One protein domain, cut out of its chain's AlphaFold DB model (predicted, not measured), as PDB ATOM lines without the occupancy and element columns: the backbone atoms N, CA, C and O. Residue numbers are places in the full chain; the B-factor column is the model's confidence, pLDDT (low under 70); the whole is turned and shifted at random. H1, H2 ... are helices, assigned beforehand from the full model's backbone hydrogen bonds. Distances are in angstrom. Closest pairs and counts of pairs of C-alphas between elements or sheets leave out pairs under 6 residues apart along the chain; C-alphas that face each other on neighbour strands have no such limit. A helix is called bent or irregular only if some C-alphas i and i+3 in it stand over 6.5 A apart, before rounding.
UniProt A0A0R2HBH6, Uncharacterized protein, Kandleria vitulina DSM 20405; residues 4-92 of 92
ATOM      1  N   GLU A   4       7.994  21.774  35.077       90.25
ATOM      2  CA  GLU A   4       8.736  21.451  33.855       90.25
ATOM      3  C   GLU A   4       8.974  22.700  32.996       90.25
ATOM      4  O   GLU A   4      10.076  22.938  32.498       90.25
ATOM      5  N   LEU A   5       7.947  23.546  32.855       91.25
ATOM      6  CA  LEU A   5       8.056  24.799  32.114       91.25
ATOM      7  C   LEU A   5       9.065  25.748  32.771       91.25
ATOM      8  O   LEU A   5       9.826  26.411  32.062       91.25
ATOM      9  N   ILE A   6       9.097  25.806  34.105       92.25
ATOM     10  CA  ILE A   6      10.074  26.621  34.830       92.25
ATOM     11  C   ILE A   6      11.480  26.071  34.624       92.25
ATOM     12  O   ILE A   6      12.354  26.824  34.204       92.25
ATOM     13  N   SER A   7      11.694  24.771  34.815       93.50
ATOM     14  CA  SER A   7      12.985  24.124  34.579       93.50
ATOM     15  C   SER A   7      13.502  24.385  33.160       93.50
ATOM     16  O   SER A   7      14.643  24.811  32.979       93.50
ATOM     17  N   ARG A   8      12.645  24.245  32.141       94.25
ATOM     18  CA  ARG A   8      12.992  24.589  30.751       94.25
ATOM     19  C   ARG A   8      13.345  26.060  30.583       94.25
ATOM     20  O   ARG A   8      14.275  26.390  29.853       94.25
ATOM     21  N   THR A   9      12.611  26.949  31.243       94.81
ATOM     22  CA  THR A   9      12.868  28.393  31.190       94.81
ATOM     23  C   THR A   9      14.218  28.738  31.812       94.81
ATOM     24  O   THR A   9      14.989  29.478  31.203       94.81
ATOM     25  N   LEU A  10      14.533  28.170  32.978       95.69
ATOM     26  CA  LEU A  10      15.821  28.344  33.651       95.69
ATOM     27  C   LEU A  10      16.967  27.860  32.758       95.69
ATOM     28  O   LEU A  10      17.905  28.615  32.507       95.69
ATOM     29  N   GLN A  11      16.842  26.658  32.184       95.94
ATOM     30  CA  GLN A  11      17.872  26.096  31.311       95.94
ATOM     31  C   GLN A  11      18.067  26.930  30.045       95.94
ATOM     32  O   GLN A  11      19.196  27.200  29.650       95.94
ATOM     33  N   ASN A  12      16.978  27.409  29.442       95.06
ATOM     34  CA  ASN A  12      17.043  28.284  28.273       95.06
ATOM     35  C   ASN A  12      17.792  29.590  28.546       95.06
ATOM     36  O   ASN A  12      18.509  30.074  27.672       95.06
ATOM     37  N   ILE A  13      17.621  30.176  29.735       95.94
ATOM     38  CA  ILE A  13      18.310  31.415  30.104       95.94
ATOM     39  C   ILE A  13      19.788  31.137  30.377       95.94
ATOM     40  O   ILE A  13      20.648  31.839  29.847       95.94
ATOM     41  N   ILE A  14      20.089  30.119  31.186       95.31
ATOM     42  CA  ILE A  14      21.456  29.868  31.651       95.31
ATOM     43  C   ILE A  14      22.308  29.290  30.515       95.31
ATOM     44  O   ILE A  14      23.371  29.829  30.183       95.31
ATOM     45  N   ASN A  15      21.814  28.238  29.863       92.12
ATOM     46  CA  ASN A  15      22.573  27.445  28.909       92.12
ATOM     47  C   ASN A  15      21.679  26.861  27.799       92.12
ATOM     48  O   ASN A  15      21.372  25.668  27.761       92.12
ATOM     49  N   ILE A  16      21.288  27.721  26.851       91.19
ATOM     50  CA  ILE A  16      20.442  27.352  25.702       91.19
ATOM     51  C   ILE A  16      21.013  26.191  24.872       91.19
ATOM     52  O   ILE A  16      20.256  25.398  24.313       91.19
ATOM     53  N   SER A  17      22.341  26.054  24.826       90.25
ATOM     54  CA  SER A  17      23.022  24.965  24.121       90.25
ATOM     55  C   SER A  17      22.752  23.597  24.743       90.25
ATOM     56  O   SER A  17      22.915  22.604  24.052       90.25
ATOM     57  N   HIS A  18      22.321  23.547  26.007       91.25
ATOM     58  CA  HIS A  18      21.994  22.336  26.759       91.25
ATOM     59  C   HIS A  18      20.520  22.336  27.196       91.25
ATOM     60  O   HIS A  18      20.180  21.853  28.273       91.25
ATOM     61  N   VAL A  19      19.616  22.902  26.383       90.25
ATOM     62  CA  VAL A  19      18.182  23.034  26.713       90.25
ATOM     63  C   VAL A  19      17.512  21.715  27.114       90.25
ATOM     64  O   VAL A  19      16.598  21.727  27.931       90.25
ATOM     65  N   TRP A  20      17.961  20.577  26.577       89.94
ATOM     66  CA  TRP A  20      17.411  19.251  26.887       89.94
ATOM     67  C   TRP A  20      17.744  18.759  28.301       89.94
ATOM     68  O   TRP A  20      17.119  17.817  28.767       89.94
ATOM     69  N   GLU A  21      18.695  19.383  28.996       92.62
ATOM     70  CA  GLU A  21      19.128  18.977  30.340       92.62
ATOM     71  C   GLU A  21      18.326  19.654  31.457       92.62
ATOM     72  O   GLU A  21      18.766  19.691  32.603       92.62
ATOM     73  N   TYR A  22      17.152  20.207  31.149       91.62
ATOM     74  CA  TYR A  22      16.323  20.932  32.115       91.62
ATOM     75  C   TYR A  22      15.882  20.075  33.313       91.62
ATOM     76  O   TYR A  22      15.581  20.619  34.375       91.62
ATOM     77  N   ASP A  23      15.868  18.746  33.175       91.25
ATOM     78  CA  ASP A  23      15.459  17.812  34.230       91.25
ATOM     79  C   ASP A  23      16.299  17.953  35.511       91.25
ATOM     80  O   ASP A  23      15.788  17.705  36.602       91.25
ATOM     81  N   LYS A  24      17.540  18.464  35.427       89.94
ATOM     82  CA  LYS A  24      18.379  18.740  36.610       89.94
ATOM     83  C   LYS A  24      17.775  19.762  37.575       89.94
ATOM     84  O   LYS A  24      18.098  19.754  38.755       89.94
ATOM     85  N   PHE A  25      16.853  20.599  37.100       91.25
ATOM     86  CA  PHE A  25      16.108  21.549  37.928       91.25
ATOM     87  C   PHE A  25      14.787  20.985  38.462       91.25
ATOM     88  O   PHE A  25      14.020  21.719  39.077       91.25
ATOM     89  N   SER A  26      14.469  19.717  38.200       82.06
ATOM     90  CA  SER A  26      13.187  19.116  38.597       82.06
ATOM     91  C   SER A  26      13.225  18.451  39.972       82.06
ATOM     92  O   SER A  26      12.172  18.102  40.498       82.06
ATOM     93  N   HIS A  27      14.407  18.311  40.571       77.31
ATOM     94  CA  HIS A  27      14.607  17.655  41.861       77.31
ATOM     95  C   HIS A  27      14.694  18.645  43.030       77.31
ATOM     96  O   HIS A  27      14.785  19.862  42.825       77.31
ATOM     97  N   ASP A  28      14.662  18.094  44.244       72.31
ATOM     98  CA  ASP A  28      15.083  18.785  45.463       72.31
ATOM     99  C   ASP A  28      16.571  19.161  45.302       72.31
ATOM    100  O   ASP A  28      17.320  18.400  44.688       72.31
ATOM    101  N   GLN A  29      17.002  20.308  45.833       88.69
ATOM    102  CA  GLN A  29      18.303  20.973  45.608       88.69
ATOM    103  C   GLN A  29      18.386  21.867  44.356       88.69
ATOM    104  O   GLN A  29      19.423  21.940  43.687       88.69
ATOM    105  N   LEU A  30      17.330  22.635  44.061       93.00
ATOM    106  CA  LEU A  30      17.323  23.540  42.905       93.00
ATOM    107  C   LEU A  30      18.446  24.584  42.977       93.00
ATOM    108  O   LEU A  30      19.066  24.893  41.962       93.00
ATOM    109  N   SER A  31      18.732  25.109  44.172       94.44
ATOM    110  CA  SER A  31      19.801  26.099  44.376       94.44
ATOM    111  C   SER A  31      21.178  25.568  43.957       94.44
ATOM    112  O   SER A  31      21.926  26.246  43.253       94.44
ATOM    113  N   GLU A  32      21.498  24.326  44.328       95.06
ATOM    114  CA  GLU A  32      22.768  23.686  43.975       95.06
ATOM    115  C   GLU A  32      22.841  23.386  42.473       95.06
ATOM    116  O   GLU A  32      23.848  23.689  41.832       95.06
ATOM    117  N   ALA A  33      21.752  22.872  41.893       95.25
ATOM    118  CA  ALA A  33      21.668  22.613  40.459       95.25
ATOM    119  C   ALA A  33      21.860  23.896  39.633       95.25
ATOM    120  O   ALA A  33      22.615  23.898  38.661       95.25
ATOM    121  N   LEU A  34      21.222  25.001  40.037       96.25
ATOM    122  CA  LEU A  34      21.392  26.313  39.409       96.25
ATOM    123  C   LEU A  34      22.836  26.795  39.507       96.25
ATOM    124  O   LEU A  34      23.402  27.241  38.511       96.25
ATOM    125  N   ARG A  35      23.440  26.684  40.694       96.50
ATOM    126  CA  ARG A  35      24.823  27.101  40.919       96.50
ATOM    127  C   ARG A  35      25.787  26.365  40.000       96.50
ATOM    128  O   ARG A  35      26.601  27.009  39.345       96.50
ATOM    129  N   ASN A  36      25.686  25.041  39.953       95.44
ATOM    130  CA  ASN A  36      26.559  24.213  39.130       95.44
ATOM    131  C   ASN A  36      26.380  24.542  37.647       95.44
ATOM    132  O   ASN A  36      27.366  24.791  36.965       95.44
ATOM    133  N   GLU A  37      25.138  24.673  37.175       96.00
ATOM    134  CA  GLU A  37      24.889  24.997  35.769       96.00
ATOM    135  C   GLU A  37      25.422  26.379  35.377       96.00
ATOM    136  O   GLU A  37      25.994  26.546  34.300       96.00
ATOM    137  N   MET A  38      25.240  27.381  36.240       96.44
ATOM    138  CA  MET A  38      25.758  28.723  35.981       96.44
ATOM    139  C   MET A  38      27.289  28.729  35.954       96.44
ATOM    140  O   MET A  38      27.859  29.360  35.068       96.44
ATOM    141  N   LEU A  39      27.943  28.004  36.869       95.50
ATOM    142  CA  LEU A  39      29.401  27.875  36.903       95.50
ATOM    143  C   LEU A  39      29.953  27.127  35.690       95.50
ATOM    144  O   LEU A  39      30.956  27.555  35.125       95.50
ATOM    145  N   ASP A  40      29.295  26.050  35.270       94.31
ATOM    146  CA  ASP A  40      29.690  25.286  34.088       94.31
ATOM    147  C   ASP A  40      29.559  26.152  32.829       94.31
ATOM    148  O   ASP A  40      30.493  26.245  32.021       94.31
ATOM    149  N   ALA A  41      28.436  26.871  32.704       94.25
ATOM    150  CA  ALA A  41      28.204  27.811  31.616       94.25
ATOM    151  C   ALA A  41      29.225  28.960  31.601       94.25
ATOM    152  O   ALA A  41      29.591  29.411  30.519       94.25
ATOM    153  N   SER A  42      29.695  29.428  32.764       95.12
ATOM    154  CA  SER A  42      30.683  30.509  32.901       95.12
ATOM    155  C   SER A  42      32.085  30.018  33.267       95.12
ATOM    156  O   SER A  42      32.851  30.752  33.893       95.12
ATOM    157  N   SER A  43      32.440  28.784  32.908       93.25
ATOM    158  CA  SER A  43      33.720  28.165  33.288       93.25
ATOM    159  C   SER A  43      34.959  28.924  32.788       93.25
ATOM    160  O   SER A  43      36.032  28.823  33.382       93.25
ATOM    161  N   ASP A  44      34.817  29.728  31.732       93.94
ATOM    162  CA  ASP A  44      35.848  30.607  31.174       93.94
ATOM    163  C   ASP A  44      35.848  32.034  31.769       93.94
ATOM    164  O   ASP A  44      36.684  32.849  31.379       93.94
ATOM    165  N   LYS A  45      34.933  32.339  32.702       94.12
ATOM    166  CA  LYS A  45      34.693  33.670  33.295       94.12
ATOM    167  C   LYS A  45      34.662  33.584  34.826       94.12
ATOM    168  O   LYS A  45      33.587  33.646  35.427       94.12
ATOM    169  N   PRO A  46      35.821  33.421  35.489       91.25
ATOM    170  CA  PRO A  46      35.894  33.266  36.945       91.25
ATOM    171  C   PRO A  46      35.291  34.447  37.722       91.25
ATOM    172  O   PRO A  46      34.805  34.271  38.838       91.25
ATOM    173  N   GLU A  47      35.277  35.643  37.138       92.62
ATOM    174  CA  GLU A  47      34.633  36.835  37.688       92.62
ATOM    175  C   GLU A  47      33.118  36.672  37.911       92.62
ATOM    176  O   GLU A  47      32.571  37.295  38.821       92.62
ATOM    177  N   ALA A  48      32.454  35.782  37.162       94.50
ATOM    178  CA  ALA A  48      31.022  35.535  37.285       94.50
ATOM    179  C   ALA A  48      30.650  34.818  38.592       94.50
ATOM    180  O   ALA A  48      29.508  34.913  39.037       94.50
ATOM    181  N   GLN A  49      31.596  34.125  39.239       95.00
ATOM    182  CA  GLN A  49      31.321  33.309  40.423       95.00
ATOM    183  C   GLN A  49      30.726  34.123  41.582       95.00
ATOM    184  O   GLN A  49      29.745  33.701  42.191       95.00
ATOM    185  N   ALA A  50      31.290  35.299  41.871       95.19
ATOM    186  CA  ALA A  50      30.804  36.145  42.962       95.19
ATOM    187  C   ALA A  50      29.378  36.658  42.700       95.19
ATOM    188  O   ALA A  50      28.578  36.793  43.626       95.19
ATOM    189  N   GLU A  51      29.047  36.924  41.435       96.62
ATOM    190  CA  GLU A  51      27.710  37.356  41.039       96.62
ATOM    191  C   GLU A  51      26.701  36.207  41.069       96.62
ATOM    192  O   GLU A  51      25.583  36.407  41.537       96.62
ATOM    193  N   ILE A  52      27.103  34.994  40.674       97.25
ATOM    194  CA  ILE A  52      26.282  33.782  40.813       97.25
ATOM    195  C   ILE A  52      25.893  33.577  42.278       97.25
ATOM    196  O   ILE A  52      24.706  33.494  42.594       97.25
ATOM    197  N   ASP A  53      26.877  33.557  43.181       96.50
ATOM    198  CA  ASP A  53      26.630  33.356  44.611       96.50
ATOM    199  C   ASP A  53      25.725  34.476  45.181       96.50
ATOM    200  O   ASP A  53      24.831  34.213  45.989       96.50
ATOM    201  N   SER A  54      25.888  35.716  44.701       97.06
ATOM    202  CA  SER A  54      25.040  36.861  45.065       97.06
ATOM    203  C   SER A  54      23.589  36.715  44.581       97.06
ATOM    204  O   SER A  54      22.659  36.927  45.361       97.06
ATOM    205  N   ILE A  55      23.370  36.316  43.321       97.62
ATOM    206  CA  ILE A  55      22.032  36.107  42.741       97.62
ATOM    207  C   ILE A  55      21.289  35.009  43.502       97.62
ATOM    208  O   ILE A  55      20.131  35.196  43.878       97.62
ATOM    209  N   LEU A  56      21.951  33.880  43.761       97.12
ATOM    210  CA  LEU A  56      21.334  32.755  44.463       97.12
ATOM    211  C   LEU A  56      20.971  33.115  45.907       97.12
ATOM    212  O   LEU A  56      19.902  32.732  46.378       97.12
ATOM    213  N   ALA A  57      21.809  33.898  46.592       97.19
ATOM    214  CA  ALA A  57      21.503  34.391  47.932       97.19
ATOM    215  C   ALA A  57      20.336  35.396  47.930       97.19
ATOM    216  O   ALA A  57      19.430  35.287  48.757       97.19
ATOM    217  N   ALA A  58      20.327  36.351  46.995       97.31
ATOM    218  CA  ALA A  58      19.295  37.386  46.903       97.31
ATOM    219  C   ALA A  58      17.912  36.838  46.512       97.31
ATOM    220  O   ALA A  58      16.894  37.417  46.883       97.31
ATOM    221  N   HIS A  59      17.875  35.721  45.782       96.81
ATOM    222  CA  HIS A  59      16.646  35.080  45.310       96.81
ATOM    223  C   HIS A  59      16.379  33.723  45.972       96.81
ATOM    224  O   HIS A  59      15.604  32.924  45.441       96.81
ATOM    225  N   HIS A  60      16.972  33.467  47.142       95.50
ATOM    226  CA  HIS A  60      16.818  32.203  47.862       95.50
ATOM    227  C   HIS A  60      15.340  31.828  48.066       95.50
ATOM    228  O   HIS A  60      14.957  30.690  47.785       95.50
ATOM    229  N   ASP A  61      14.502  32.772  48.500       94.50
ATOM    230  CA  ASP A  61      13.079  32.514  48.751       94.50
ATOM    231  C   ASP A  61      12.333  32.127  47.471       94.50
ATOM    232  O   ASP A  61      11.533  31.193  47.476       94.50
ATOM    233  N   ALA A  62      12.640  32.784  46.347       94.56
ATOM    234  CA  ALA A  62      12.065  32.440  45.051       94.56
ATOM    235  C   ALA A  62      12.461  31.013  44.639       94.56
ATOM    236  O   ALA A  62      11.609  30.239  44.213       94.56
ATOM    237  N   ILE A  63      13.729  30.636  44.820       94.62
ATOM    238  CA  ILE A  63      14.227  29.288  44.516       94.62
ATOM    239  C   ILE A  63      13.505  28.236  45.372       94.62
ATOM    240  O   ILE A  63      12.989  27.260  44.826       94.62
ATOM    241  N   MET A  64      13.381  28.468  46.684       93.19
ATOM    242  CA  MET A  64      12.659  27.573  47.602       93.19
ATOM    243  C   MET A  64      11.176  27.452  47.253       93.19
ATOM    244  O   MET A  64      10.610  26.361  47.282       93.19
ATOM    245  N   ASN A  65      10.544  28.567  46.894       92.44
ATOM    246  CA  ASN A  65       9.156  28.598  46.449       92.44
ATOM    247  C   ASN A  65       8.954  27.759  45.188       92.44
ATOM    248  O   ASN A  65       7.991  26.998  45.101       92.44
ATOM    249  N   ILE A  66       9.875  27.845  44.226       91.56
ATOM    250  CA  ILE A  66       9.832  27.007  43.029       91.56
ATOM    251  C   ILE A  66       9.999  25.535  43.430       91.56
ATOM    252  O   ILE A  66       9.234  24.700  42.950       91.56
ATOM    253  N   GLU A  67      10.966  25.204  44.294       90.69
ATOM    254  CA  GLU A  67      11.244  23.839  44.783       90.69
ATOM    255  C   GLU A  67      10.029  23.197  45.469       90.69
ATOM    256  O   GLU A  67       9.666  22.065  45.164       90.69
ATOM    257  N   HIS A  68       9.307  23.961  46.288       90.38
ATOM    258  CA  HIS A  68       8.086  23.513  46.960       90.38
ATOM    259  C   HIS A  68       6.802  23.669  46.126       90.38
ATOM    260  O   HIS A  68       5.703  23.525  46.662       90.38
ATOM    261  N   ASN A  69       6.907  23.967  44.826       88.50
ATOM    262  CA  ASN A  69       5.772  24.225  43.930       88.50
ATOM    263  C   ASN A  69       4.815  25.341  44.411       88.50
ATOM    264  O   ASN A  69       3.649  25.383  44.020       88.50
ATOM    265  N   ASN A  70       5.311  26.273  45.226       91.31
ATOM    266  CA  ASN A  70       4.601  27.449  45.725       91.31
ATOM    267  C   ASN A  70       5.077  28.716  44.995       91.31
ATOM    268  O   ASN A  70       5.611  29.641  45.601       91.31
ATOM    269  N   ILE A  71       4.952  28.725  43.668       88.69
ATOM    270  CA  ILE A  71       5.535  29.772  42.821       88.69
ATOM    271  C   ILE A  71       4.724  31.064  42.940       88.69
ATOM    272  O   ILE A  71       3.599  31.156  42.447       88.69
ATOM    273  N   GLU A  72       5.334  32.075  43.541       90.94
ATOM    274  CA  GLU A  72       4.838  33.444  43.555       90.94
ATOM    275  C   GLU A  72       5.342  34.189  42.309       90.94
ATOM    276  O   GLU A  72       6.532  34.185  41.994       90.94
ATOM    277  N   GLU A  73       4.421  34.806  41.563       89.69
ATOM    278  CA  GLU A  73       4.720  35.358  40.236       89.69
ATOM    279  C   GLU A  73       5.755  36.488  40.270       89.69
ATOM    280  O   GLU A  73       6.644  36.521  39.419       89.69
ATOM    281  N   GLU A  74       5.665  37.392  41.247       93.50
ATOM    282  CA  GLU A  74       6.553  38.554  41.345       93.50
ATOM    283  C   GLU A  74       7.992  38.141  41.677       93.50
ATOM    284  O   GLU A  74       8.927  38.502  40.957       93.50
ATOM    285  N   SER A  75       8.178  37.329  42.721       93.56
ATOM    286  CA  SER A  75       9.502  36.859  43.138       93.56
ATOM    287  C   SER A  75      10.150  35.964  42.076       93.56
ATOM    288  O   SER A  75      11.347  36.099  41.802       93.56
ATOM    289  N   HIS A  76       9.363  35.131  41.386       93.44
ATOM    290  CA  HIS A  76       9.833  34.360  40.236       93.44
ATOM    291  C   HIS A  76      10.246  35.257  39.057       93.44
ATOM    292  O   HIS A  76      11.303  35.041  38.465       93.44
ATOM    293  N   ALA A  77       9.464  36.288  38.721       94.69
ATOM    294  CA  ALA A  77       9.792  37.204  37.628       94.69
ATOM    295  C   ALA A  77      11.094  37.980  37.888       94.69
ATOM    296  O   ALA A  77      11.923  38.098  36.982       94.69
ATOM    297  N   LEU A  78      11.296  38.458  39.121       96.69
ATOM    298  CA  LEU A  78      12.533  39.127  39.535       96.69
ATOM    299  C   LEU A  78      13.741  38.192  39.441       96.69
ATOM    300  O   LEU A  78      14.783  38.590  38.922       96.69
ATOM    301  N   PHE A  79      13.584  36.941  39.875       97.19
ATOM    302  CA  PHE A  79      14.635  35.936  39.760       97.19
ATOM    303  C   PHE A  79      15.011  35.657  38.296       97.19
ATOM    304  O   PHE A  79      16.191  35.679  37.942       97.19
ATOM    305  N   LEU A  80      14.025  35.476  37.410       96.88
ATOM    306  CA  LEU A  80      14.295  35.282  35.982       96.88
ATOM    307  C   LEU A  80      14.997  36.491  35.354       96.88
ATOM    308  O   LEU A  80      15.851  36.311  34.485       96.88
ATOM    309  N   GLU A  81      14.664  37.716  35.763       97.88
ATOM    310  CA  GLU A  81      15.345  38.904  35.245       97.88
ATOM    311  C   GLU A  81      16.793  39.003  35.731       97.88
ATOM    312  O   GLU A  81      17.664  39.367  34.940       97.88
ATOM    313  N   ALA A  82      17.083  38.604  36.973       97.75
ATOM    314  CA  ALA A  82      18.452  38.509  37.471       97.75
ATOM    315  C   ALA A  82      19.286  37.513  36.647       97.75
ATOM    316  O   ALA A  82      20.385  37.851  36.204       97.75
ATOM    317  N   LEU A  83      18.736  36.331  36.340       97.50
ATOM    318  CA  LEU A  83      19.401  35.350  35.475       97.50
ATOM    319  C   LEU A  83      19.626  35.881  34.053       97.50
ATOM    320  O   LEU A  83      20.695  35.681  33.478       97.50
ATOM    321  N   ARG A  84      18.643  36.582  33.471       97.56
ATOM    322  CA  ARG A  84      18.800  37.201  32.143       97.56
ATOM    323  C   ARG A  84      19.849  38.298  32.149       97.56
ATOM    324  O   ARG A  84      20.588  38.419  31.177       97.56
ATOM    325  N   LYS A  85      19.903  39.101  33.212       97.62
ATOM    326  CA  LYS A  85      20.919  40.136  33.372       97.62
ATOM    327  C   LYS A  85      22.309  39.515  33.427       97.62
ATOM    328  O   LYS A  85      23.128  39.866  32.591       97.62
ATOM    329  N   TRP A  86      22.518  38.527  34.295       97.12
ATOM    330  CA  TRP A  86      23.763  37.761  34.339       97.12
ATOM    331  C   TRP A  86      24.127  37.185  32.963       97.12
ATOM    332  O   TRP A  86      25.251  37.343  32.492       97.12
ATOM    333  N   LYS A  87      23.159  36.592  32.251       95.38
ATOM    334  CA  LYS A  87      23.408  36.052  30.909       95.38
ATOM    335  C   LYS A  87      23.871  37.130  29.924       95.38
ATOM    336  O   LYS A  87      24.760  36.859  29.124       95.38
ATOM    337  N   ARG A  88      23.277  38.327  29.970       95.62
ATOM    338  CA  ARG A  88      23.704  39.468  29.145       95.62
ATOM    339  C   ARG A  88      25.113  39.912  29.518       95.62
ATOM    340  O   ARG A  88      25.941  40.010  28.632       95.62
ATOM    341  N   ASP A  89      25.383  40.103  30.803       95.38
ATOM    342  CA  ASP A  89      26.634  40.699  31.279       95.38
ATOM    343  C   ASP A  89      27.872  39.829  30.961       95.38
ATOM    344  O   ASP A  89      28.957  40.370  30.752       95.38
ATOM    345  N   TYR A  90      27.716  38.501  30.860       93.75
ATOM    346  CA  TYR A  90      28.833  37.574  30.608       93.75
ATOM    347  C   TYR A  90      28.834  36.891  29.233       93.75
ATOM    348  O   TYR A  90      29.828  36.250  28.890       93.75
ATOM    349  N   PHE A  91      27.761  36.957  28.438       90.75
ATOM    350  CA  PHE A  91      27.665  36.181  27.188       90.75
ATOM    351  C   PHE A  91      27.150  36.961  25.971       90.75
ATOM    352  O   PHE A  91      27.048  36.360  24.897       90.75
ATOM    353  N   LEU A  92      26.832  38.253  26.108       86.56
ATOM    354  CA  LEU A  92      26.406  39.139  25.015       86.56
ATOM    355  C   LEU A  92      27.205  40.446  25.025       86.56
ATOM    356  O   LEU A  92      27.504  40.928  23.912       86.56
TER     357      LEU A  92
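This is residues 4 to 92 of the 92 residues of an uncharacterized protein of Kandleria vitulina DSM 20405 (UniProt A0A0R2HBH6). A short bundle of helices runs up and down along the longest axis: H1, H3, H4 and H6 make the body, H2 packs on H1 away from H6, and the short H5 lies across one end, packing on the first residues of H3 and the early part of H6. H6, the longest helix, has H1 and H4 beside it; H3 packs on H4, only just touches H1 with 3 pairs of C-alphas within 8 A, and is near H6. The printed part has 89 residues with six named helices, in the order H1 to H6, and no named strand; the class is all helix. It is compact, with a radius of gyration of the C-alphas of 11.9 A, and spans 34 by 27 by 20 A.

H6, residues 73 to 91, touches H4, residues 48 to 58, at a shallow tilt of 6 degrees, opposite ways; their closest C-alphas are those of Ile 55 and Ala 82, 6.8 A apart. With its residues 80 to 87 alone, H6 touches H1, residues 4 to 14, at a shallow tilt of 29 degrees, the same way; the closest C-alphas, of Ile 13 and Arg 84, are 6.2 A apart. H3, residues 30 to 41, is the hub, touching four other helices. H3 and H4 form a helical hairpin at 19 degrees, with the C-alphas of Leu 39 and Gln 49 closest at 6.8 A. H3 and H1 only just touch, with 3 pairs of C-alphas within 8 A; the closest, of Ile 14 and Met 38, are 6.2 A apart. H3 and H6 are near each other. H2, residues 16 to 25, forms a helical hairpin with H1 at a steep tilt of 45 degrees, with the C-alphas of Arg 8 and Tyr 22 closest at 5.1 A, and H2 and H3 touch only at the corner by their link, where the C-alphas of Phe 25 and Ala 33 are closest at 6.2 A. H5, residues 60 to 67, is about perpendicular to H3 at 75 degrees, with the C-alphas of Leu 30 and Glu 67 closest at 6.4 A. H5 touches H6 too, where the C-alphas of Ala 62 and Ser 75 are closest at 5.5 A. In H1, H3, H4, H5 and H6 every O i to N i+4 pair is within hydrogen-bond range; in H2 it is 0 of 6, with 4 of 7 O i to N i+3 pairs within range.

H6 is 26.4 A long and ends at C-alpha 91 (27.665, 36.181, 27.188). H1 begins at C-alpha 4 (8.736, 21.451, 33.855) and is 15.4 A long; H3 measures 16.3 A and H4 15.3 A. H2, 14.2 A, is irregular: C-alphas 17 and 20 are 8.5 A apart. H5 measures 10.5 A.

The C-alphas of Asp 44 and Asn 70 are the two farthest apart, 34.6 A. The printed part has no cut and no long link. The mean pLDDT of the printed part is 93.4, and no printed residue is under 70.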